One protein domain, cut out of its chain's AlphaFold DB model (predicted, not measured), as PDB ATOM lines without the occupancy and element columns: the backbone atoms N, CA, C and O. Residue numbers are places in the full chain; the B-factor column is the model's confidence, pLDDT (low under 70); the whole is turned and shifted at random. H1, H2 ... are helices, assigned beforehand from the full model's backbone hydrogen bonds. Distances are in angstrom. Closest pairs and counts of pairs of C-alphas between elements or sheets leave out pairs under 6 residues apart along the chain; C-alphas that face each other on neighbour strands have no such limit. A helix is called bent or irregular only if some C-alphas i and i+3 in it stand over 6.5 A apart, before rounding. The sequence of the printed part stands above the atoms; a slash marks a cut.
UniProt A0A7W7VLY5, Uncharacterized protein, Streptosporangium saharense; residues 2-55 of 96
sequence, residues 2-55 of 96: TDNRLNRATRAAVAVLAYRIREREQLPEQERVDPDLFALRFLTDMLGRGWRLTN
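What this domain is: This is residues 2 to 55 of the 96 residues of an uncharacterized protein of Streptosporangium saharense (UniProt A0A7W7VLY5). One long, straight helix, H1, makes the length of the model, and a shorter helix, H2, folds back slantwise along part of it, near it but not packed tightly on it. The first part of H1, residues 3 to 12, and the turn at residues 26 to 31 stick out, and a tail of residues 49 to 55 follows H2. The printed part has 54 residues with two named helices, H1 then H2, and no named strand; the class is all helix. It is a loose rod with a radius of gyration of the C-alphas of 13.3 A, spanning 44 by 18 by 14 A.

Where its parts are: H1, the longest helix, is residues 3 to 26 and measures 34.8 A from C-alpha 3 at (1.116, 18.490, 98.932) to C-alpha 26 at (-3.423, -5.002, 73.659). H2 is residues 35 to 48 and measures 20.0 A, ending with C-alpha 48 at (-9.126, 20.066, 76.986). Neither helix is bent.

How they stand to each other: H1 and H2 are near each other, with 13 pairs of C-alphas within 10 A; their closest C-alphas are 8.0 A apart. The link from H1 to H2 has 8 residues and is short. Residues 2 to 12, of which 3 to 12 belong to H1, stand free. In H1 and H2 every O i to N i+4 pair is within hydrogen-bond range.

The domain as a whole: The two C-alphas farthest apart are those of Thr 2 and Gln 30, at 44.1 A. The C-alphas of Thr 2 and Asn 55, the first and last printed, are 12.8 A apart. Without the stretches that stand free, the body has 37 residues and spans 33 by 19 by 12 A. The printed part has no cut. The mean pLDDT of the printed part is 78.9, and it is under 70 in residues 2 to 6 and 47 to 55.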
ATOM      1  N   THR A   2      -1.320  21.458 100.864       55.97
ATOM      2  CA  THR A   2      -1.442  21.337  99.394       55.97
ATOM      3  C   THR A   2      -0.762  20.093  98.811       55.97
ATOM      4  O   THR A   2      -1.238  19.558  97.809       55.97
ATOM      5  N   ASP A   3       0.271  19.568  99.474       60.31
ATOM      6  CA  ASP A   3       1.116  18.490  98.932       60.31
ATOM      7  C   ASP A   3       0.382  17.159  98.752       60.31
ATOM      8  O   ASP A   3       0.561  16.472  97.749       60.31
ATOM      9  N   ASN A   4      -0.537  16.818  99.662       61.19
ATOM     10  CA  ASN A   4      -1.296  15.565  99.566       61.19
ATOM     11  C   ASN A   4      -2.299  15.553  98.399       61.19
ATOM     12  O   ASN A   4      -2.547  14.503  97.805       61.19
ATOM     13  N   ARG A   5      -2.875  16.710  98.038       57.66
ATOM     14  CA  ARG A   5      -3.812  16.808  96.904       57.66
ATOM     15  C   ARG A   5      -3.082  16.769  95.568       57.66
ATOM     16  O   ARG A   5      -3.539  16.065  94.670       57.66
ATOM     17  N   LEU A   6      -1.948  17.466  95.465       63.47
ATOM     18  CA  LEU A   6      -1.084  17.409  94.286       63.47
ATOM     19  C   LEU A   6      -0.608  15.971  94.042       63.47
ATOM     20  O   LEU A   6      -0.752  15.455  92.940       63.47
ATOM     21  N   ASN A   7      -0.173  15.277  95.097       75.38
ATOM     22  CA  ASN A   7       0.247  13.878  95.019       75.38
ATOM     23  C   ASN A   7      -0.899  12.951  94.563       75.38
ATOM     24  O   ASN A   7      -0.710  12.115  93.681       75.38
ATOM     25  N   ARG A   8      -2.122  13.132  95.085       71.19
ATOM     26  CA  ARG A   8      -3.294  12.342  94.663       71.19
ATOM     27  C   ARG A   8      -3.668  12.578  93.195       71.19
ATOM     28  O   ARG A   8      -3.959  11.612  92.492       71.19
ATOM     29  N   ALA A   9      -3.664  13.830  92.739       70.81
ATOM     30  CA  ALA A   9      -3.987  14.174  91.353       70.81
ATOM     31  C   ALA A   9      -2.942  13.612  90.376       70.81
ATOM     32  O   ALA A   9      -3.306  12.986  89.380       70.81
ATOM     33  N   THR A  10      -1.656  13.744  90.706       76.00
ATOM     34  CA  THR A  10      -0.565  13.160  89.917       76.00
ATOM     35  C   THR A  10      -0.685  11.639  89.842       76.00
ATOM     36  O   THR A  10      -0.616  11.079  88.751       76.00
ATOM     37  N   ARG A  11      -0.955  10.954  90.963       78.44
ATOM     38  CA  ARG A  11      -1.173   9.494  90.965       78.44
ATOM     39  C   ARG A  11      -2.348   9.075  90.084       78.44
ATOM     40  O   ARG A  11      -2.236   8.090  89.362       78.44
ATOM     41  N   ALA A  12      -3.456   9.816  90.124       78.44
ATOM     42  CA  ALA A  12      -4.615   9.531  89.283       78.44
ATOM     43  C   ALA A  12      -4.283   9.670  87.789       78.44
ATOM     44  O   ALA A  12      -4.653   8.807  86.997       78.44
ATOM     45  N   ALA A  13      -3.528  10.699  87.403       78.38
ATOM     46  CA  ALA A  13      -3.115  10.884  86.014       78.38
ATOM     47  C   ALA A  13      -2.139   9.815  85.528       78.38
ATOM     48  O   ALA A  13      -2.305   9.301  84.425       78.38
ATOM     49  N   VAL A  14      -1.175   9.427  86.367       84.62
ATOM     50  CA  VAL A  14      -0.264   8.313  86.066       84.62
ATOM     51  C   VAL A  14      -1.048   7.014  85.878       84.62
ATOM     52  O   VAL A  14      -0.790   6.281  84.926       84.62
ATOM     53  N   ALA A  15      -2.046   6.744  86.724       84.06
ATOM     54  CA  ALA A  15      -2.894   5.560  86.587       84.06
ATOM     55  C   ALA A  15      -3.683   5.554  85.265       84.06
ATOM     56  O   ALA A  15      -3.752   4.522  84.598       84.06
ATOM     57  N   VAL A  16      -4.229   6.706  84.858       86.75
ATOM     58  CA  VAL A  16      -4.947   6.850  83.581       86.75
ATOM     59  C   VAL A  16      -4.003   6.681  82.389       86.75
ATOM     60  O   VAL A  16      -4.339   5.950  81.460       86.75
ATOM     61  N   LEU A  17      -2.811   7.284  82.418       87.19
ATOM     62  CA  LEU A  17      -1.810   7.113  81.361       87.19
ATOM     63  C   LEU A  17      -1.400   5.641  81.218       87.19
ATOM     64  O   LEU A  17      -1.439   5.090  80.121       87.19
ATOM     65  N   ALA A  18      -1.082   4.977  82.331       91.12
ATOM     66  CA  ALA A  18      -0.710   3.564  82.336       91.12
ATOM     67  C   ALA A  18      -1.848   2.649  81.851       91.12
ATOM     68  O   ALA A  18      -1.600   1.604  81.251       91.12
ATOM     69  N   TYR A  19      -3.105   3.008  82.116       89.75
ATOM     70  CA  TYR A  19      -4.260   2.306  81.562       89.75
ATOM     71  C   TYR A  19      -4.335   2.465  80.034       89.75
ATOM     72  O   TYR A  19      -4.398   1.461  79.331       89.75
ATOM     73  N   ARG A  20      -4.221   3.694  79.516       89.25
ATOM     74  CA  ARG A  20      -4.277   3.972  78.068       89.25
ATOM     75  C   ARG A  20      -3.131   3.334  77.282       89.25
ATOM     76  O   ARG A  20      -3.357   2.844  76.181       89.25
ATOM     77  N   ILE A  21      -1.924   3.300  77.849       92.88
ATOM     78  CA  ILE A  21      -0.786   2.592  77.245       92.88
ATOM     79  C   ILE A  21      -1.094   1.095  77.148       92.88
ATOM     80  O   ILE A  21      -0.894   0.499  76.097       92.88
ATOM     81  N   ARG A  22      -1.638   0.485  78.208       93.50
ATOM     82  CA  ARG A  22      -2.001  -0.940  78.184       93.50
ATOM     83  C   ARG A  22      -3.095  -1.254  77.168       93.50
ATOM     84  O   ARG A  22      -2.970  -2.259  76.482       93.50
ATOM     85  N   GLU A  23      -4.116  -0.404  77.039       92.38
ATOM     86  CA  GLU A  23      -5.133  -0.555  75.985       92.38
ATOM     87  C   GLU A  23      -4.497  -0.545  74.590       92.38
ATOM     88  O   GLU A  23      -4.817  -1.397  73.770       92.38
ATOM     89  N   ARG A  24      -3.551   0.371  74.334       91.31
ATOM     90  CA  ARG A  24      -2.808   0.414  73.067       91.31
ATOM     91  C   ARG A  24      -2.017  -0.873  72.831       91.31
ATOM     92  O   ARG A  24      -2.080  -1.420  71.740       91.31
ATOM     93  N   GLU A  25      -1.279  -1.357  73.826       93.44
ATOM     94  CA  GLU A  25      -0.444  -2.561  73.677       93.44
ATOM     95  C   GLU A  25      -1.260  -3.847  73.472       93.44
ATOM     96  O   GLU A  25      -0.753  -4.811  72.901       93.44
ATOM     97  N   GLN A  26      -2.521  -3.874  73.905       94.50
ATOM     98  CA  GLN A  26      -3.423  -5.002  73.659       94.50
ATOM     99  C   GLN A  26      -3.900  -5.086  72.204       94.50
ATOM    100  O   GLN A  26      -4.356  -6.149  71.785       94.50
ATOM    101  N   LEU A  27      -3.786  -4.002  71.431       93.31
ATOM    102  CA  LEU A  27      -4.150  -4.008  70.018       93.31
ATOM    103  C   LEU A  27      -3.099  -4.755  69.177       93.31
ATOM    104  O   LEU A  27      -1.903  -4.718  69.510       93.31
ATOM    105  N   PRO A  28      -3.509  -5.396  68.067       94.88
ATOM    106  CA  PRO A  28      -2.588  -5.880  67.040       94.88
ATOM    107  C   PRO A  28      -1.678  -4.752  66.549       94.88
ATOM    108  O   PRO A  28      -2.112  -3.606  66.462       94.88
ATOM    109  N   GLU A  29      -0.426  -5.056  66.207       90.44
ATOM    110  CA  GLU A  29       0.576  -4.042  65.836       90.44
ATOM    111  C   GLU A  29       0.110  -3.123  64.694       90.44
ATOM    112  O   GLU A  29       0.371  -1.926  64.727       90.44
ATOM    113  N   GLN A  30      -0.664  -3.654  63.743       91.69
ATOM    114  CA  GLN A  30      -1.221  -2.907  62.610       91.69
ATOM    115  C   GLN A  30      -2.308  -1.898  63.017       91.69
ATOM    116  O   GLN A  30      -2.585  -0.955  62.280       91.69
ATOM    117  N   GLU A  31      -2.930  -2.096  64.179       90.62
ATOM    118  CA  GLU A  31      -3.977  -1.238  64.740       90.62
ATOM    119  C   GLU A  31      -3.439  -0.320  65.846       90.62
ATOM    120  O   GLU A  31      -4.132   0.595  66.304       90.62
ATOM    121  N   ARG A  32      -2.191  -0.535  66.286       92.62
ATOM    122  CA  ARG A  32      -1.547   0.326  67.273       92.62
ATOM    123  C   ARG A  32      -1.314   1.694  66.660       92.62
ATOM    124  O   ARG A  32      -0.560   1.862  65.708       92.62
ATOM    125  N   VAL A  33      -1.914   2.698  67.286       90.19
ATOM    126  CA  VAL A  33      -1.622   4.098  66.987       90.19
ATOM    127  C   VAL A  33      -0.125   4.344  67.161       90.19
ATOM    128  O   VAL A  33       0.467   3.869  68.133       90.19
ATOM    129  N   ASP A  34       0.481   5.094  66.246       92.81
ATOM    130  CA  ASP A  34       1.864   5.554  66.372       92.81
ATOM    131  C   ASP A  34       2.131   6.153  67.778       92.81
ATOM    132  O   ASP A  34       1.276   6.884  68.295       92.81
ATOM    133  N   PRO A  35       3.254   5.826  68.449       90.31
ATOM    134  CA  PRO A  35       3.518   6.284  69.814       90.31
ATOM    135  C   PRO A  35       3.479   7.808  69.983       90.31
ATOM    136  O   PRO A  35       2.928   8.292  70.978       90.31
ATOM    137  N   ASP A  36       4.007   8.559  69.014       91.69
ATOM    138  CA  ASP A  36       4.063  10.019  69.081       91.69
ATOM    139  C   ASP A  36       2.666  10.614  68.879       91.69
ATOM    140  O   ASP A  36       2.248  11.514  69.617       91.69
ATOM    141  N   LEU A  37       1.886  10.049  67.951       89.56
ATOM    142  CA  LEU A  37       0.489  10.441  67.749       89.56
ATOM    143  C   LEU A  37      -0.379  10.132  68.980       89.56
ATOM    144  O   LEU A  37      -1.232  10.937  69.369       89.56
ATOM    145  N   PHE A  38      -0.151   8.985  69.624       91.56
ATOM    146  CA  PHE A  38      -0.807   8.622  70.878       91.56
ATOM    147  C   PHE A  38      -0.480   9.631  71.983       91.56
ATOM    148  O   PHE A  38      -1.396  10.135  72.640       91.56
ATOM    149  N   ALA A  39       0.802   9.964  72.165       87.88
ATOM    150  CA  ALA A  39       1.244  10.920  73.176       87.88
ATOM    151  C   ALA A  39       0.628  12.310  72.946       87.88
ATOM    152  O   ALA A  39       0.087  12.913  73.877       87.88
ATOM    153  N   LEU A  40       0.634  12.788  71.697       87.31
ATOM    154  CA  LEU A  40       0.035  14.066  71.319       87.31
ATOM    155  C   LEU A  40      -1.466  14.103  71.623       87.31
ATOM    156  O   LEU A  40      -1.960  15.067  72.219       87.31
ATOM    157  N   ARG A  41      -2.201  13.048  71.252       85.44
ATOM    158  CA  ARG A  41      -3.644  12.954  71.505       85.44
ATOM    159  C   ARG A  41      -3.949  12.902  72.999       85.44
ATOM    160  O   ARG A  41      -4.807  13.644  73.465       85.44
ATOM    161  N   PHE A  42      -3.202  12.101  73.757       84.94
ATOM    162  CA  PHE A  42      -3.362  11.996  75.206       84.94
ATOM    163  C   PHE A  42      -3.144  13.343  75.912       84.94
ATOM    164  O   PHE A  42      -3.951  13.746  76.753       84.94
ATOM    165  N   LEU A  43      -2.086  14.075  75.549       81.62
ATOM    166  CA  LEU A  43      -1.819  15.406  76.098       81.62
ATOM    167  C   LEU A  43      -2.914  16.406  75.719       81.62
ATOM    168  O   LEU A  43      -3.359  17.178  76.569       81.62
ATOM    169  N   THR A  44      -3.390  16.362  74.477       79.88
ATOM    170  CA  THR A  44      -4.479  17.226  74.003       79.88
ATOM    171  C   THR A  44      -5.775  16.975  74.781       79.88
ATOM    172  O   THR A  44      -6.403  17.924  75.257       79.88
ATOM    173  N   ASP A  45      -6.131  15.708  75.001       75.06
ATOM    174  CA  ASP A  45      -7.314  15.315  75.773       75.06
ATOM    175  C   ASP A  45      -7.222  15.763  77.242       75.06
ATOM    176  O   ASP A  45      -8.230  16.149  77.845       75.06
ATOM    177  N   MET A  46      -6.017  15.763  77.824       71.12
ATOM    178  CA  MET A  46      -5.797  16.304  79.168       71.12
ATOM    179  C   MET A  46      -5.946  17.831  79.205       71.12
ATOM    180  O   MET A  46      -6.625  18.361  80.089       71.12
ATOM    181  N   LEU A  47      -5.364  18.547  78.236       67.38
ATOM    182  CA  LEU A  47      -5.439  20.010  78.152       67.38
ATOM    183  C   LEU A  47      -6.885  20.504  77.957       67.38
ATOM    184  O   LEU A  47      -7.276  21.514  78.548       67.38
ATOM    185  N   GLY A  48      -7.706  19.762  77.203       57.94
ATOM    186  CA  GLY A  48      -9.126  20.066  76.986       57.94
ATOM    187  C   GLY A  48     -10.003  19.957  78.241       57.94
ATOM    188  O   GLY A  48     -11.066  20.572  78.306       57.94
ATOM    189  N   ARG A  49      -9.556  19.230  79.274       57.59
ATOM    190  CA  ARG A  49     -10.286  19.037  80.545       57.59
ATOM    191  C   ARG A  49      -9.808  19.950  81.677       57.59
ATOM    192  O   ARG A  49     -10.091  19.691  82.844       57.59
ATOM    193  N   GLY A  50      -9.092  21.025  81.347       57.91
ATOM    194  CA  GLY A  50      -8.623  22.002  82.330       57.91
ATOM    195  C   GLY A  50      -7.346  21.593  83.067       57.91
ATOM    196  O   GLY A  50      -6.938  22.297  83.992       57.91
ATOM    197  N   TRP A  51      -6.680  20.508  82.653       55.66
ATOM    198  CA  TRP A  51      -5.316  20.232  83.096       55.66
ATOM    199  C   TRP A  51      -4.390  21.290  82.493       55.66
ATOM    200  O   TRP A  51      -4.349  21.471  81.280       55.66
ATOM    201  N   ARG A  52      -3.629  22.003  83.323       54.91
ATOM    202  CA  ARG A  52      -2.567  22.906  82.867       54.91
ATOM    203  C   ARG A  52      -1.293  22.593  83.636       54.91
ATOM    204  O   ARG A  52      -1.338  22.425  84.849       54.91
ATOM    205  N   LEU A  53      -0.166  22.533  82.924       54.03
ATOM    206  CA  LEU A  53       1.162  22.340  83.521       54.03
ATOM    207  C   LEU A  53       1.508  23.467  84.515       54.03
ATOM    208  O   LEU A  53       2.227  23.258  85.484       54.03
ATOM    209  N   THR A  54       0.952  24.659  84.297       53.31
ATOM    210  CA  THR A  54       1.093  25.836  85.159       53.31
ATOM    211  C   THR A  54      -0.225  26.139  85.869       53.31
ATOM    212  O   THR A  54      -1.279  26.057  85.233       53.31
ATOM    213  N   ASN A  55      -0.171  26.562  87.142       50.25
ATOM    214  CA  ASN A  55      -1.340  27.007  87.913       50.25
ATOM    215  C   ASN A  55      -2.263  27.888  87.058       50.25
ATOM    216  O   ASN A  55      -1.835  28.912  86.521       50.25
TER     217      ASN A  55